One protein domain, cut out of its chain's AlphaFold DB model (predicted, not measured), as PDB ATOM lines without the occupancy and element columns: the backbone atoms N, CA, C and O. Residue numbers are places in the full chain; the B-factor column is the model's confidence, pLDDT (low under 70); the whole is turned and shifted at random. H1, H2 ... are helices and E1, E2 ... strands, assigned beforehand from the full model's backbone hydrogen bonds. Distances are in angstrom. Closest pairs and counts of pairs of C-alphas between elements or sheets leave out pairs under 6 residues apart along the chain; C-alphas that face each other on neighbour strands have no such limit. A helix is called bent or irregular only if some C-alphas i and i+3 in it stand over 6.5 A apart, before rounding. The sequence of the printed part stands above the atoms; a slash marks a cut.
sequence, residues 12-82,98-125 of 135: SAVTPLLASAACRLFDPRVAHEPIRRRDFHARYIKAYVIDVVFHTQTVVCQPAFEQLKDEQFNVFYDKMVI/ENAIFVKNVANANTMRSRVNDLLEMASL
ATOM      1  N   SER A  12     -32.641  31.473 -32.347       88.62
ATOM      2  CA  SER A  12     -32.708  30.046 -32.634       88.62
ATOM      3  C   SER A  12     -32.126  29.787 -34.021       88.62
ATOM      4  O   SER A  12     -32.411  30.533 -34.953       88.62
ATOM      5  N   ALA A  13     -31.287  28.764 -34.170       90.69
ATOM      6  CA  ALA A  13     -30.720  28.406 -35.467       90.69
ATOM      7  C   ALA A  13     -31.695  27.526 -36.260       90.69
ATOM      8  O   ALA A  13     -32.240  26.563 -35.722       90.69
ATOM      9  N   VAL A  14     -31.837  27.798 -37.557       92.94
ATOM     10  CA  VAL A  14     -32.492  26.884 -38.498       92.94
ATOM     11  C   VAL A  14     -31.442  25.857 -38.916       92.94
ATOM     12  O   VAL A  14     -30.685  26.059 -39.866       92.94
ATOM     13  N   THR A  15     -31.329  24.778 -38.141       92.31
ATOM     14  CA  THR A  15     -30.215  23.822 -38.249       92.31
ATOM     15  C   THR A  15     -30.030  23.197 -39.638       92.31
ATOM     16  O   THR A  15     -28.867  23.084 -40.033       92.31
ATOM     17  N   PRO A  16     -31.078  22.883 -40.435       94.50
ATOM     18  CA  PRO A  16     -30.889  22.363 -41.795       94.50
ATOM     19  C   PRO A  16     -30.175  23.340 -42.740       94.50
ATOM     20  O   PRO A  16     -29.547  22.920 -43.705       94.50
ATOM     21  N   LEU A  17     -30.236  24.643 -42.456       94.50
ATOM     22  CA  LEU A  17     -29.682  25.701 -43.303       94.50
ATOM     23  C   LEU A  17     -28.241  26.085 -42.937       94.50
ATOM     24  O   LEU A  17     -27.609  26.862 -43.651       94.50
ATOM     25  N   LEU A  18     -27.686  25.558 -41.840       91.81
ATOM     26  CA  LEU A  18     -26.366  25.980 -41.358       91.81
ATOM     27  C   LEU A  18     -25.221  25.612 -42.307       91.81
ATOM     28  O   LEU A  18     -24.282  26.396 -42.439       91.81
ATOM     29  N   ALA A  19     -25.296  24.458 -42.975       91.81
ATOM     30  CA  ALA A  19     -24.286  24.049 -43.951       91.81
ATOM     31  C   ALA A  19     -24.270  25.006 -45.154       91.81
ATOM     32  O   ALA A  19     -23.233  25.565 -45.499       91.81
ATOM     33  N   SER A  20     -25.442  25.290 -45.723       94.12
ATOM     34  CA  SER A  20     -25.595  26.246 -46.822       94.12
ATOM     35  C   SER A  20     -25.192  27.674 -46.426       94.12
ATOM     36  O   SER A  20     -24.595  28.386 -47.234       94.12
ATOM     37  N   ALA A  21     -25.442  28.076 -45.173       91.69
ATOM     38  CA  ALA A  21     -24.975  29.351 -44.630       91.69
ATOM     39  C   ALA A  21     -23.440  29.417 -44.532       91.69
ATOM     40  O   ALA A  21     -22.855  30.458 -44.836       91.69
ATOM     41  N   ALA A  22     -22.787  28.320 -44.129       91.19
ATOM     42  CA  ALA A  22     -21.326  28.227 -44.072       91.19
ATOM     43  C   ALA A  22     -20.706  28.327 -45.475       91.19
ATOM     44  O   ALA A  22     -19.732  29.051 -45.662       91.19
ATOM     45  N   CYS A  23     -21.342  27.708 -46.474       91.81
ATOM     46  CA  CYS A  23     -20.941  27.786 -47.882       91.81
ATOM     47  C   CYS A  23     -21.377  29.080 -48.599       91.81
ATOM     48  O   CYS A  23     -21.123  29.221 -49.790       91.81
ATOM     49  N   ARG A  24     -22.047  30.021 -47.913       88.62
ATOM     50  CA  ARG A  24     -22.541  31.294 -48.482       88.62
ATOM     51  C   ARG A  24     -23.468  31.130 -49.700       88.62
ATOM     52  O   ARG A  24     -23.526  32.004 -50.557       88.62
ATOM     53  N   LEU A  25     -24.272  30.065 -49.733       93.12
ATOM     54  CA  LEU A  25     -25.330  29.920 -50.745       93.12
ATOM     55  C   LEU A  25     -26.431  30.983 -50.594       93.12
ATOM     56  O   LEU A  25     -27.127  31.308 -51.549       93.12
ATOM     57  N   PHE A  26     -26.576  31.537 -49.392       89.25
ATOM     58  CA  PHE A  26     -27.482  32.635 -49.080       89.25
ATOM     59  C   PHE A  26     -26.937  33.464 -47.913       89.25
ATOM     60  O   PHE A  26     -25.937  33.112 -47.274       89.25
ATOM     61  N   ASP A  27     -27.612  34.574 -47.614       89.25
ATOM     62  CA  ASP A  27     -27.276  35.406 -46.466       89.25
ATOM     63  C   ASP A  27     -27.461  34.621 -45.148       89.25
ATOM     64  O   ASP A  27     -28.552  34.122 -44.882       89.25
ATOM     65  N   PRO A  28     -26.442  34.533 -44.275       87.12
ATOM     66  CA  PRO A  28     -26.503  33.771 -43.024       87.12
ATOM     67  C   PRO A  28     -27.623  34.210 -42.063       87.12
ATOM     68  O   PRO A  28     -27.964  33.474 -41.131       87.12
ATOM     69  N   ARG A  29     -28.206  35.399 -42.259       88.31
ATOM     70  CA  ARG A  29     -29.365  35.876 -41.501       88.31
ATOM     71  C   ARG A  29     -30.595  34.996 -41.677       88.31
ATOM     72  O   ARG A  29     -31.327  34.849 -40.714       88.31
ATOM     73  N   VAL A  30     -30.769  34.332 -42.821       91.62
ATOM     74  CA  VAL A  30     -31.919  33.431 -43.042       91.62
ATOM     75  C   VAL A  30     -31.792  32.102 -42.286       91.62
ATOM     76  O   VAL A  30     -32.760  31.362 -42.154       91.62
ATOM     77  N   ALA A  31     -30.601  31.776 -41.773       93.50
ATOM     78  CA  ALA A  31     -30.348  30.541 -41.029       93.50
ATOM     79  C   ALA A  31     -30.578  30.684 -39.512       93.50
ATOM     80  O   ALA A  31     -30.151  29.825 -38.734       93.50
ATOM     81  N   HIS A  32     -31.210  31.771 -39.059       92.06
ATOM     82  CA  HIS A  32     -31.620  31.931 -37.669       92.06
ATOM     83  C   HIS A  32     -32.813  32.874 -37.510       92.06
ATOM     84  O   HIS A  32     -32.991  33.798 -38.288       92.06
ATOM     85  N   GLU A  33     -33.560  32.689 -36.429       90.12
ATOM     86  CA  GLU A  33     -34.720  33.505 -36.069       90.12
ATOM     87  C   GLU A  33     -34.543  34.093 -34.663       90.12
ATOM     88  O   GLU A  33     -33.975  33.427 -33.789       90.12
ATOM     89  N   PRO A  34     -35.009  35.320 -34.383       89.81
ATOM     90  CA  PRO A  34     -35.027  35.845 -33.026       89.81
ATOM     91  C   PRO A  34     -36.013  35.059 -32.152       89.81
ATOM     92  O   PRO A  34     -37.109  34.712 -32.577       89.81
ATOM     93  N   ILE A  35     -35.647  34.825 -30.890       89.62
ATOM     94  CA  ILE A  35     -36.546  34.178 -29.919       89.62
ATOM     95  C   ILE A  35     -37.689  35.131 -29.536       89.62
ATOM     96  O   ILE A  35     -38.843  34.728 -29.432       89.62
ATOM     97  N   ARG A  36     -37.378  36.421 -29.346       88.75
ATOM     98  CA  ARG A  36     -38.375  37.462 -29.054       88.75
ATOM     99  C   ARG A  36     -39.029  37.946 -30.348       88.75
ATOM    100  O   ARG A  36     -38.682  39.011 -30.855       88.75
ATOM    101  N   ARG A  37     -39.953  37.156 -30.891       86.00
ATOM    102  CA  ARG A  37     -40.788  37.582 -32.021       86.00
ATOM    103  C   ARG A  37     -41.987  38.397 -31.540       86.00
ATOM    104  O   ARG A  37     -42.398  38.270 -30.390       86.00
ATOM    105  N   ARG A  38     -42.569  39.212 -32.427       81.12
ATOM    106  CA  ARG A  38     -43.768  40.019 -32.120       81.12
ATOM    107  C   ARG A  38     -44.953  39.152 -31.673       81.12
ATOM    108  O   ARG A  38     -45.710  39.565 -30.808       81.12
ATOM    109  N   ASP A  39     -45.086  37.970 -32.253       86.88
ATOM    110  CA  ASP A  39     -46.144  36.986 -32.008       86.88
ATOM    111  C   ASP A  39     -45.760  35.933 -30.946       86.88
ATOM    112  O   ASP A  39     -46.440  34.922 -30.778       86.88
ATOM    113  N   PHE A  40     -44.651  36.130 -30.223       86.31
ATOM    114  CA  PHE A  40     -44.223  35.208 -29.174       86.31
ATOM    115  C   PHE A  40     -44.945  35.509 -27.853       86.31
ATOM    116  O   PHE A  40     -44.529  36.363 -27.070       86.31
ATOM    117  N   HIS A  41     -46.026  34.778 -27.589       89.06
ATOM    118  CA  HIS A  41     -46.880  34.950 -26.408       89.06
ATOM    119  C   HIS A  41     -46.392  34.155 -25.181       89.06
ATOM    120  O   HIS A  41     -47.148  33.394 -24.582       89.06
ATOM    121  N   ALA A  42     -45.121  34.307 -24.798       91.00
ATOM    122  CA  ALA A  42     -44.571  33.658 -23.606       91.00
ATOM    123  C   ALA A  42     -43.455  34.472 -22.932       91.00
ATOM    124  O   ALA A  42     -42.794  35.320 -23.538       91.00
ATOM    125  N   ARG A  43     -43.211  34.189 -21.644       91.44
ATOM    126  CA  ARG A  43     -42.132  34.819 -20.874       91.44
ATOM    127  C   ARG A  43     -40.789  34.183 -21.233       91.44
ATOM    128  O   ARG A  43     -40.500  33.061 -20.835       91.44
ATOM    129  N   TYR A  44     -39.944  34.933 -21.936       91.44
ATOM    130  CA  TYR A  44     -38.564  34.533 -22.211       91.44
ATOM    131  C   TYR A  44     -37.587  35.106 -21.175       91.44
ATOM    132  O   TYR A  44     -37.463  36.330 -21.034       91.44
ATOM    133  N   ILE A  45     -36.856  34.208 -20.507       92.62
ATOM    134  CA  ILE A  45     -35.797  34.511 -19.539       92.62
ATOM    135  C   ILE A  45     -34.464  34.046 -20.134       92.62
ATOM    136  O   ILE A  45     -34.287  32.872 -20.446       92.62
ATOM    137  N   LYS A  46     -33.513  34.972 -20.302       92.44
ATOM    138  CA  LYS A  46     -32.180  34.667 -20.839       92.44
ATOM    139  C   LYS A  46     -31.246  34.239 -19.697       92.44
ATOM    140  O   LYS A  46     -30.537  35.072 -19.136       92.44
ATOM    141  N   ALA A  47     -31.252  32.953 -19.363       93.44
ATOM    142  CA  ALA A  47     -30.476  32.388 -18.260       93.44
ATOM    143  C   ALA A  47     -30.004  30.955 -18.550       93.44
ATOM    144  O   ALA A  47     -30.518  30.284 -19.445       93.44
ATOM    145  N   TYR A  48     -29.015  30.502 -17.786       92.31
ATOM    146  CA  TYR A  48     -28.631  29.103 -17.659       92.31
ATOM    147  C   TYR A  48     -29.478  28.433 -16.603       92.31
ATOM    148  O   TYR A  48     -29.664  29.003 -15.535       92.31
ATOM    149  N   VAL A  49     -29.903  27.203 -16.869       94.44
ATOM    150  CA  VAL A  49     -30.369  26.302 -15.818       94.44
ATOM    151  C   VAL A  49     -29.146  25.616 -15.224       94.44
ATOM    152  O   VAL A  49     -28.404  24.959 -15.956       94.44
ATOM    153  N   ILE A  50     -28.922  25.819 -13.929       94.94
ATOM    154  CA  ILE A  50     -27.803  25.235 -13.182       94.94
ATOM    155  C   ILE A  50     -28.233  23.930 -12.529       94.94
ATOM    156  O   ILE A  50     -27.498  22.950 -12.596       94.94
ATOM    157  N   ASP A  51     -29.436  23.919 -11.957       95.62
ATOM    158  CA  ASP A  51     -29.986  22.747 -11.296       95.62
ATOM    159  C   ASP A  51     -31.518  22.707 -11.388       95.62
ATOM    160  O   ASP A  51     -32.180  23.732 -11.590       95.62
ATOM    161  N   VAL A  52     -32.077  21.508 -11.243       96.94
ATOM    162  CA  VAL A  52     -33.518  21.257 -11.206       96.94
ATOM    163  C   VAL A  52     -33.866  20.553  -9.904       96.94
ATOM    164  O   VAL A  52     -33.549  19.387  -9.684       96.94
ATOM    165  N   VAL A  53     -34.623  21.256  -9.071       96.44
ATOM    166  CA  VAL A  53     -35.070  20.782  -7.771       96.44
ATOM    167  C   VAL A  53     -36.487  20.224  -7.905       96.44
ATOM    168  O   VAL A  53     -37.472  20.960  -7.900       96.44
ATOM    169  N   PHE A  54     -36.601  18.903  -8.060       96.00
ATOM    170  CA  PHE A  54     -37.886  18.239  -8.328       96.00
ATOM    171  C   PHE A  54     -38.858  18.258  -7.141       96.00
ATOM    172  O   PHE A  54     -40.065  18.325  -7.356       96.00
ATOM    173  N   HIS A  55     -38.359  18.235  -5.901       95.50
ATOM    174  CA  HIS A  55     -39.212  18.175  -4.708       95.50
ATOM    175  C   HIS A  55     -39.980  19.481  -4.455       95.50
ATOM    176  O   HIS A  55     -41.140  19.437  -4.066       95.50
ATOM    177  N   THR A  56     -39.359  20.637  -4.710       96.44
ATOM    178  CA  THR A  56     -40.001  21.964  -4.640       96.44
ATOM    179  C   THR A  56     -40.476  22.467  -6.000       96.44
ATOM    180  O   THR A  56     -40.868  23.626  -6.116       96.44
ATOM    181  N   GLN A  57     -40.381  21.633  -7.042       97.50
ATOM    182  CA  GLN A  57     -40.711  21.981  -8.425       97.50
ATOM    183  C   GLN A  57     -40.121  23.341  -8.844       97.50
ATOM    184  O   GLN A  57     -40.801  24.242  -9.337       97.50
ATOM    185  N   THR A  58     -38.821  23.504  -8.590       97.69
ATOM    186  CA  THR A  58     -38.090  24.753  -8.809       97.69
ATOM    187  C   THR A  58     -36.875  24.524  -9.701       97.69
ATOM    188  O   THR A  58     -36.200  23.502  -9.606       97.69
ATOM    189  N   VAL A  59     -36.575  25.481 -10.576       97.50
ATOM    190  CA  VAL A  59     -35.353  25.511 -11.386       97.50
ATOM    191  C   VAL A  59     -34.440  26.619 -10.883       97.50
ATOM    192  O   VAL A  59     -34.859  27.777 -10.811       97.50
ATOM    193  N   VAL A  60     -33.189  26.274 -10.581       96.88
ATOM    194  CA  VAL A  60     -32.149  27.236 -10.203       96.88
ATOM    195  C   VAL A  60     -31.504  27.767 -11.475       96.88
ATOM    196  O   VAL A  60     -30.940  27.013 -12.274       96.88
ATOM    197  N   CYS A  61     -31.611  29.075 -11.678       96.25
ATOM    198  CA  CYS A  61     -31.146  29.755 -12.873       96.25
ATOM    199  C   CYS A  61     -30.033  30.759 -12.563       96.25
ATOM    200  O   CYS A  61     -30.052  31.422 -11.531       96.25
ATOM    201  N   GLN A  62     -29.111  30.936 -13.507       95.69
ATOM    202  CA  GLN A  62     -28.069  31.967 -13.483       95.69
ATOM    203  C   GLN A  62     -28.217  32.867 -14.722       95.69
ATOM    204  O   GLN A  62     -28.286  32.338 -15.839       95.69
ATOM    205  N   PRO A  63     -28.265  34.205 -14.602       95.06
ATOM    206  CA  PRO A  63     -28.401  35.094 -15.755       95.06
ATOM    207  C   PRO A  63     -27.304  34.873 -16.807       95.06
ATOM    208  O   PRO A  63     -26.123  34.749 -16.494       95.06
ATOM    209  N   ALA A  64     -27.668  34.871 -18.095       91.12
ATOM    210  CA  ALA A  64     -26.701  34.671 -19.179       91.12
ATOM    211  C   ALA A  64     -26.055  35.989 -19.650       91.12
ATOM    212  O   ALA A  64     -26.008  36.289 -20.851       91.12
ATOM    213  N   PHE A  65     -25.556  36.758 -18.679       91.12
ATOM    214  CA  PHE A  65     -24.841  38.023 -18.842       91.12
ATOM    215  C   PHE A  65     -23.572  37.995 -17.991       91.12
ATOM    216  O   PHE A  65     -23.613  37.555 -16.848       91.12
ATOM    217  N   GLU A  66     -22.449  38.462 -18.536       88.44
ATOM    218  CA  GLU A  66     -21.155  38.372 -17.841       88.44
ATOM    219  C   GLU A  66     -21.132  39.204 -16.550       88.44
ATOM    220  O   GLU A  66     -20.516  38.811 -15.567       88.44
ATOM    221  N   GLN A  67     -21.863  40.321 -16.541       92.88
ATOM    222  CA  GLN A  67     -21.998  41.233 -15.406       92.88
ATOM    223  C   GLN A  67     -22.779  40.630 -14.233       92.88
ATOM    224  O   GLN A  67     -22.635  41.092 -13.110       92.88
ATOM    225  N   LEU A  68     -23.615  39.624 -14.498       92.88
ATOM    226  CA  LEU A  68     -24.513  38.999 -13.522       92.88
ATOM    227  C   LEU A  68     -24.178  37.514 -13.344       92.88
ATOM    228  O   LEU A  68     -25.050  36.700 -13.052       92.88
ATOM    229  N   LYS A  69     -22.919  37.141 -13.587       88.94
ATOM    230  CA  LYS A  69     -22.485  35.743 -13.532       88.94
ATOM    231  C   LYS A  69     -22.578  35.153 -12.120       88.94
ATOM    232  O   LYS A  69     -22.755  33.951 -12.009       88.94
ATOM    233  N   ASP A  70     -22.467  35.957 -11.071       92.69
ATOM    234  CA  ASP A  70     -22.468  35.452  -9.693       92.69
ATOM    235  C   ASP A  70     -23.884  35.436  -9.081       92.69
ATOM    236  O   ASP A  70     -24.092  34.907  -7.994       92.69
ATOM    237  N   GLU A  71     -24.874  35.951  -9.816       95.44
ATOM    238  CA  GLU A  71     -26.274  36.001  -9.399       95.44
ATOM    239  C   GLU A  71     -27.006  34.692  -9.711       95.44
ATOM    240  O   GLU A  71     -26.831  34.092 -10.777       95.44
ATOM    241  N   GLN A  72     -27.900  34.280  -8.812       96.62
ATOM    242  CA  GLN A  72     -28.790  33.138  -9.020       96.62
ATOM    243  C   GLN A  72     -30.219  33.479  -8.613       96.62
ATOM    244  O   GLN A  72     -30.461  34.280  -7.714       96.62
ATOM    245  N   PHE A  73     -31.181  32.859  -9.285       97.25
ATOM    246  CA  PHE A  73     -32.595  33.039  -8.994       97.25
ATOM    247  C   PHE A  73     -33.384  31.765  -9.279       97.25
ATOM    248  O   PHE A  73     -32.996  30.935 -10.101       97.25
ATOM    249  N   ASN A  74     -34.532  31.644  -8.622       97.62
ATOM    250  CA  ASN A  74     -35.390  30.472  -8.708       97.62
ATOM    251  C   ASN A  74     -36.597  30.725  -9.612       97.62
ATOM    252  O   ASN A  74     -37.182  31.811  -9.610       97.62
ATOM    253  N   VAL A  75     -36.991  29.702 -10.367       97.25
ATOM    254  CA  VAL A  75     -38.203  29.708 -11.191       97.25
ATOM    255  C   VAL A  75     -39.043  28.485 -10.850       97.25
ATOM    256  O   VAL A  75     -38.616  27.355 -11.074       97.25
ATOM    257  N   PHE A  76     -40.243  28.715 -10.325       97.62
ATOM    258  CA  PHE A  76     -41.217  27.663 -10.034       97.62
ATOM    259  C   PHE A  76     -41.885  27.147 -11.313       97.62
ATOM    260  O   PHE A  76     -42.094  27.914 -12.260       97.62
ATOM    261  N   TYR A  77     -42.232  25.861 -11.329       97.12
ATOM    262  CA  TYR A  77     -42.963  25.226 -12.421       97.12
ATOM    263  C   TYR A  77     -43.999  24.226 -11.908       97.12
ATOM    264  O   TYR A  77     -43.757  23.515 -10.944       97.12
ATOM    265  N   ASP A  78     -45.113  24.084 -12.626       97.50
ATOM    266  CA  ASP A  78     -46.040  22.961 -12.410       97.50
ATOM    267  C   ASP A  78     -45.642  21.754 -13.266       97.50
ATOM    268  O   ASP A  78     -45.689  20.598 -12.846       97.50
ATOM    269  N   LYS A  79     -45.217  22.034 -14.502       96.75
ATOM    270  CA  LYS A  79     -44.738  21.058 -15.480       96.75
ATOM    271  C   LYS A  79     -43.498  21.609 -16.170       96.75
ATOM    272  O   LYS A  79     -43.446  22.791 -16.503       96.75
ATOM    273  N   MET A  80     -42.524  20.741 -16.424       95.62
ATOM    274  CA  MET A  80     -41.262  21.114 -17.061       95.62
ATOM    275  C   MET A  80     -41.013  20.271 -18.310       95.62
ATOM    276  O   MET A  80     -41.130  19.047 -18.284       95.62
ATOM    277  N   VAL A  81     -40.624  20.938 -19.398       96.44
ATOM    278  CA  VAL A  81     -40.180  20.308 -20.645       96.44
ATOM    279  C   VAL A  81     -38.699  20.624 -20.836       96.44
ATOM    280  O   VAL A  81     -38.309  21.789 -20.875       96.44
ATOM    281  N   ILE A  82     -37.864  19.588 -20.928       93.44
ATOM    282  CA  ILE A  82     -36.401  19.717 -20.975       93.44
ATOM    283  C   ILE A  82     -35.912  19.567 -22.421       93.44
ATOM    284  O   ILE A  82     -35.976  18.480 -22.993       93.44
ATOM    285  N   GLU A  98      -9.030  23.023 -30.606       87.81
ATOM    286  CA  GLU A  98      -8.157  24.087 -31.107       87.81
ATOM    287  C   GLU A  98      -8.209  24.210 -32.636       87.81
ATOM    288  O   GLU A  98      -8.171  25.323 -33.154       87.81
ATOM    289  N   ASN A  99      -8.323  23.087 -33.357       89.75
ATOM    290  CA  ASN A  99      -8.156  23.063 -34.816       89.75
ATOM    291  C   ASN A  99      -9.462  22.924 -35.610       89.75
ATOM    292  O   ASN A  99      -9.512  23.305 -36.779       89.75
ATOM    293  N   ALA A 100     -10.530  22.376 -35.020       91.50
ATOM    294  CA  ALA A 100     -11.783  22.143 -35.734       91.50
ATOM    295  C   ALA A 100     -12.815  23.244 -35.471       91.50
ATOM    296  O   ALA A 100     -13.048  23.681 -34.344       91.50
ATOM    297  N   ILE A 101     -13.535  23.626 -36.526       90.19
ATOM    298  CA  ILE A 101     -14.669  24.545 -36.424       90.19
ATOM    299  C   ILE A 101     -15.965  23.731 -36.397       90.19
ATOM    300  O   ILE A 101     -16.420  23.214 -37.416       90.19
ATOM    301  N   PHE A 102     -16.608  23.640 -35.231       90.44
ATOM    302  CA  PHE A 102     -17.930  23.019 -35.115       90.44
ATOM    303  C   PHE A 102     -19.036  23.966 -35.581       90.44
ATOM    304  O   PHE A 102     -19.253  25.013 -34.973       90.44
ATOM    305  N   VAL A 103     -19.811  23.569 -36.589       90.19
ATOM    306  CA  VAL A 103     -20.927  24.376 -37.106       90.19
ATOM    307  C   VAL A 103     -22.219  24.054 -36.351       90.19
ATOM    308  O   VAL A 103     -22.898  23.076 -36.642       90.19
ATOM    309  N   LYS A 104     -22.570  24.882 -35.358       88.88
ATOM    310  CA  LYS A 104     -23.806  24.717 -34.558       88.88
ATOM    311  C   LYS A 104     -24.785  25.866 -34.621       88.88
ATOM    312  O   LYS A 104     -25.933  25.747 -34.211       88.88
ATOM    313  N   ASN A 105     -24.287  27.015 -35.022       88.94
ATOM    314  CA  ASN A 105     -25.052  28.233 -35.117       88.94
ATOM    315  C   ASN A 105     -24.452  29.083 -36.230       88.94
ATOM    316  O   ASN A 105     -23.366  28.812 -36.749       88.94
ATOM    317  N   VAL A 106     -25.159  30.154 -36.553       90.12
ATOM    318  CA  VAL A 106     -24.763  31.077 -37.613       90.12
ATOM    319  C   VAL A 106     -23.423  31.764 -37.328       90.12
ATOM    320  O   VAL A 106     -22.686  32.074 -38.259       90.12
ATOM    321  N   ALA A 107     -23.051  31.967 -36.058       89.25
ATOM    322  CA  ALA A 107     -21.734  32.515 -35.735       89.25
ATOM    323  C   ALA A 107     -20.616  31.549 -36.149       89.25
ATOM    324  O   ALA A 107     -19.665  31.981 -36.784       89.25
ATOM    325  N   ASN A 108     -20.769  30.251 -35.869       90.00
ATOM    326  CA  ASN A 108     -19.803  29.242 -36.295       90.00
ATOM    327  C   ASN A 108     -19.724  29.116 -37.821       90.00
ATOM    328  O   ASN A 108     -18.626  29.022 -38.358       90.00
ATOM    329  N   ALA A 109     -20.869  29.150 -38.512       90.81
ATOM    330  CA  ALA A 109     -20.910  29.144 -39.975       90.81
ATOM    331  C   ALA A 109     -20.141  30.342 -40.564       90.81
ATOM    332  O   ALA A 109     -19.336  30.181 -41.476       90.81
ATOM    333  N   ASN A 110     -20.320  31.536 -39.986       90.62
ATOM    334  CA  ASN A 110     -19.565  32.723 -40.385       90.62
ATOM    335  C   ASN A 110     -18.062  32.597 -40.089       90.62
ATOM    336  O   ASN A 110     -17.265  33.008 -40.924       90.62
ATOM    337  N   THR A 111     -17.672  32.024 -38.943       92.06
ATOM    338  CA  THR A 111     -16.257  31.769 -38.617       92.06
ATOM    339  C   THR A 111     -15.607  30.833 -39.632       92.06
ATOM    340  O   THR A 111     -14.521  31.135 -40.117       92.06
ATOM    341  N   MET A 112     -16.277  29.731 -39.991       91.94
ATOM    342  CA  MET A 112     -15.796  28.796 -41.015       91.94
ATOM    343  C   MET A 112     -15.583  29.512 -42.350       91.94
ATOM    344  O   MET A 112     -14.505  29.426 -42.929       91.94
ATOM    345  N   ARG A 113     -16.572  30.299 -42.782       89.56
ATOM    346  CA  ARG A 113     -16.486  31.071 -44.020       89.56
ATOM    347  C   ARG A 113     -15.309  32.045 -44.024       89.56
ATOM    348  O   ARG A 113     -14.562  32.082 -44.993       89.56
ATOM    349  N   SER A 114     -15.166  32.848 -42.969       91.88
ATOM    350  CA  SER A 114     -14.054  33.797 -42.855       91.88
ATOM    351  C   SER A 114     -12.715  33.076 -42.947       91.88
ATOM    352  O   SER A 114     -11.883  33.475 -43.748       91.88
ATOM    353  N   ARG A 115     -12.557  31.945 -42.247       93.00
ATOM    354  CA  ARG A 115     -11.329  31.147 -42.308       93.00
ATOM    355  C   ARG A 115     -11.013  30.655 -43.722       93.00
ATOM    356  O   ARG A 115      -9.860  30.730 -44.129       93.00
ATOM    357  N   VAL A 116     -12.006  30.145 -44.452       92.56
ATOM    358  CA  VAL A 116     -11.814  29.688 -45.839       92.56
ATOM    359  C   VAL A 116     -11.413  30.850 -46.742       92.56
ATOM    360  O   VAL A 116     -10.461  30.713 -47.504       92.56
ATOM    361  N   ASN A 117     -12.081  31.998 -46.629       92.38
ATOM    362  CA  ASN A 117     -11.729  33.179 -47.414       92.38
ATOM    363  C   ASN A 117     -10.304  33.652 -47.107       92.38
ATOM    364  O   ASN A 117      -9.529  33.832 -48.035       92.38
ATOM    365  N   ASP A 118      -9.933  33.774 -45.832       93.75
ATOM    366  CA  ASP A 118      -8.583  34.191 -45.438       93.75
ATOM    367  C   ASP A 118      -7.519  33.242 -46.010       93.75
ATOM    368  O   ASP A 118      -6.470  33.685 -46.466       93.75
ATOM    369  N   LEU A 119      -7.787  31.929 -46.019       92.75
ATOM    370  CA  LEU A 119      -6.895  30.935 -46.621       92.75
ATOM    371  C   LEU A 119      -6.754  31.119 -48.136       92.75
ATOM    372  O   LEU A 119      -5.643  31.009 -48.647       92.75
ATOM    373  N   LEU A 120      -7.848  31.414 -48.841       92.75
ATOM    374  CA  LEU A 120      -7.817  31.688 -50.280       92.75
ATOM    375  C   LEU A 120      -7.036  32.969 -50.592       92.75
ATOM    376  O   LEU A 120      -6.189  32.959 -51.484       92.75
ATOM    377  N   GLU A 121      -7.258  34.037 -49.824       93.88
ATOM    378  CA  GLU A 121      -6.506  35.288 -49.967       93.88
ATOM    379  C   GLU A 121      -5.015  35.068 -49.686       93.88
ATOM    380  O   GLU A 121      -4.172  35.467 -50.487       93.88
ATOM    381  N   MET A 122      -4.665  34.362 -48.605       90.44
ATOM    382  CA  MET A 122      -3.269  34.034 -48.296       90.44
ATOM    383  C   MET A 122      -2.621  33.191 -49.394       90.44
ATOM    384  O   MET A 122      -1.487  33.470 -49.769       90.44
ATOM    385  N   ALA A 123      -3.328  32.197 -49.936       89.31
ATOM    386  CA  ALA A 123      -2.827  31.349 -51.015       89.31
ATOM    387  C   ALA A 123      -2.621  32.112 -52.334       89.31
ATOM    388  O   ALA A 123      -1.811  31.693 -53.158       89.31
ATOM    389  N   SER A 124      -3.323  33.232 -52.531       89.19
ATOM    390  CA  SER A 124      -3.171  34.083 -53.716       89.19
ATOM    391  C   SER A 124      -1.902  34.949 -53.700       89.19
ATOM    392  O   SER A 124      -1.535  35.525 -54.728       89.19
ATOM    393  N   LEU A 125      -1.211  35.050 -52.556       89.88
ATOM    394  CA  LEU A 125      -0.023  35.888 -52.421       89.88
ATOM    395  C   LEU A 125       1.166  35.320 -53.228       89.88
ATOM    396  O   LEU A 125       1.421  34.111 -53.214       89.88
TER     397      LEU A 125
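What this domain is: This is residues 12 to 82 and 98 to 125 of the 135 residues of the protein "External alternative NAD(P)H-ubiquinone oxidoreductase B2" of Metarhizium brunneum (UniProt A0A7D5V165). Two lobes stand well apart: a small sheet of three strands, E2, E3 and E4, with no named helix on it, and a cluster of three helices in which the short H1 and H2 pack on the first part of the long H3. Residues 35 to 46, with no named element, join E1, beside the helices, to the sheet; of these, residues 37 to 43 stick out, as do residues 117 to 125 at the far end of H3. The printed part has 99 residues with three named helices and four named strands, in the order H1, H2, E1, E2, E3, E4, H3, a mixed class. The sheet's order is E2, E3, E4, antiparallel throughout. The whole is elongated, spanning 63 by 33 by 22 A, and only just extended, close to loose, with a radius of gyration of the C-alphas of 19.1 A.

Where its parts are: In the sheet, E2 is residues 47 to 53, 16.3 A long, and begins at C-alpha 47 at (-30.476, 32.388, -18.260). E3 is residues 58 to 63, 15.8 A, and E4 residues 73 to 76, 10.2 A. H3, residues 106 to 123, is 25.7 A long and ends at C-alpha 123 at (-2.827, 31.349, -51.015). H1 is residues 15 to 22, 11.5 A, beginning at C-alpha 15 at (-30.215, 23.822, -38.249); it is irregular, with C-alphas 16 and 19 7.1 A apart. H2 is residues 28 to 31 and E1 residues 32 to 34.

How they stand to each other: E2, E3 and E4 form a meander, each strand the antiparallel neighbour of the one before. The hairpin of E2 and E3 has directions at 156 degrees, with N 48 and O 62 2.8 A apart, within hydrogen-bond range. The hairpin of E3 and E4 stands at 144 degrees, with N 59 and O 75 at 2.8 A, also within range. E1 is apart from E2 and pairs with no named strand, but residues 32 to 33 of E1 pair antiparallel with residues 12 to 13. H3 is not on the sheet. With residues 106 to 113 alone it touches H1, the same way at a shallow tilt of 21 degrees; the closest C-alphas, of Ala 22 and Ala 109, are 4.2 A apart. H2 touches H1, the closest C-alphas being those of Ala 21 and Pro 28, 4.9 A. H2 touches H3 through residues 106 to 110 of H3 alone, closest at the C-alphas of Pro 28 and Val 106, 6.3 A. Every O i to N i+4 pair is within hydrogen-bond range in H3, 2 of 4 in H1, and H2 is too short for such a pair.

The domain as a whole: The two C-alphas farthest apart, those of His 55 and Leu 125, are 64.2 A from each other. Residues 83 to 97 are cut out, and C-alphas 82 and 98 are 30.3 A apart across the cut. The link from E1 to E2, 12 residues, is long. The mean pLDDT of the printed part is 92.3, and no printed residue is under 70.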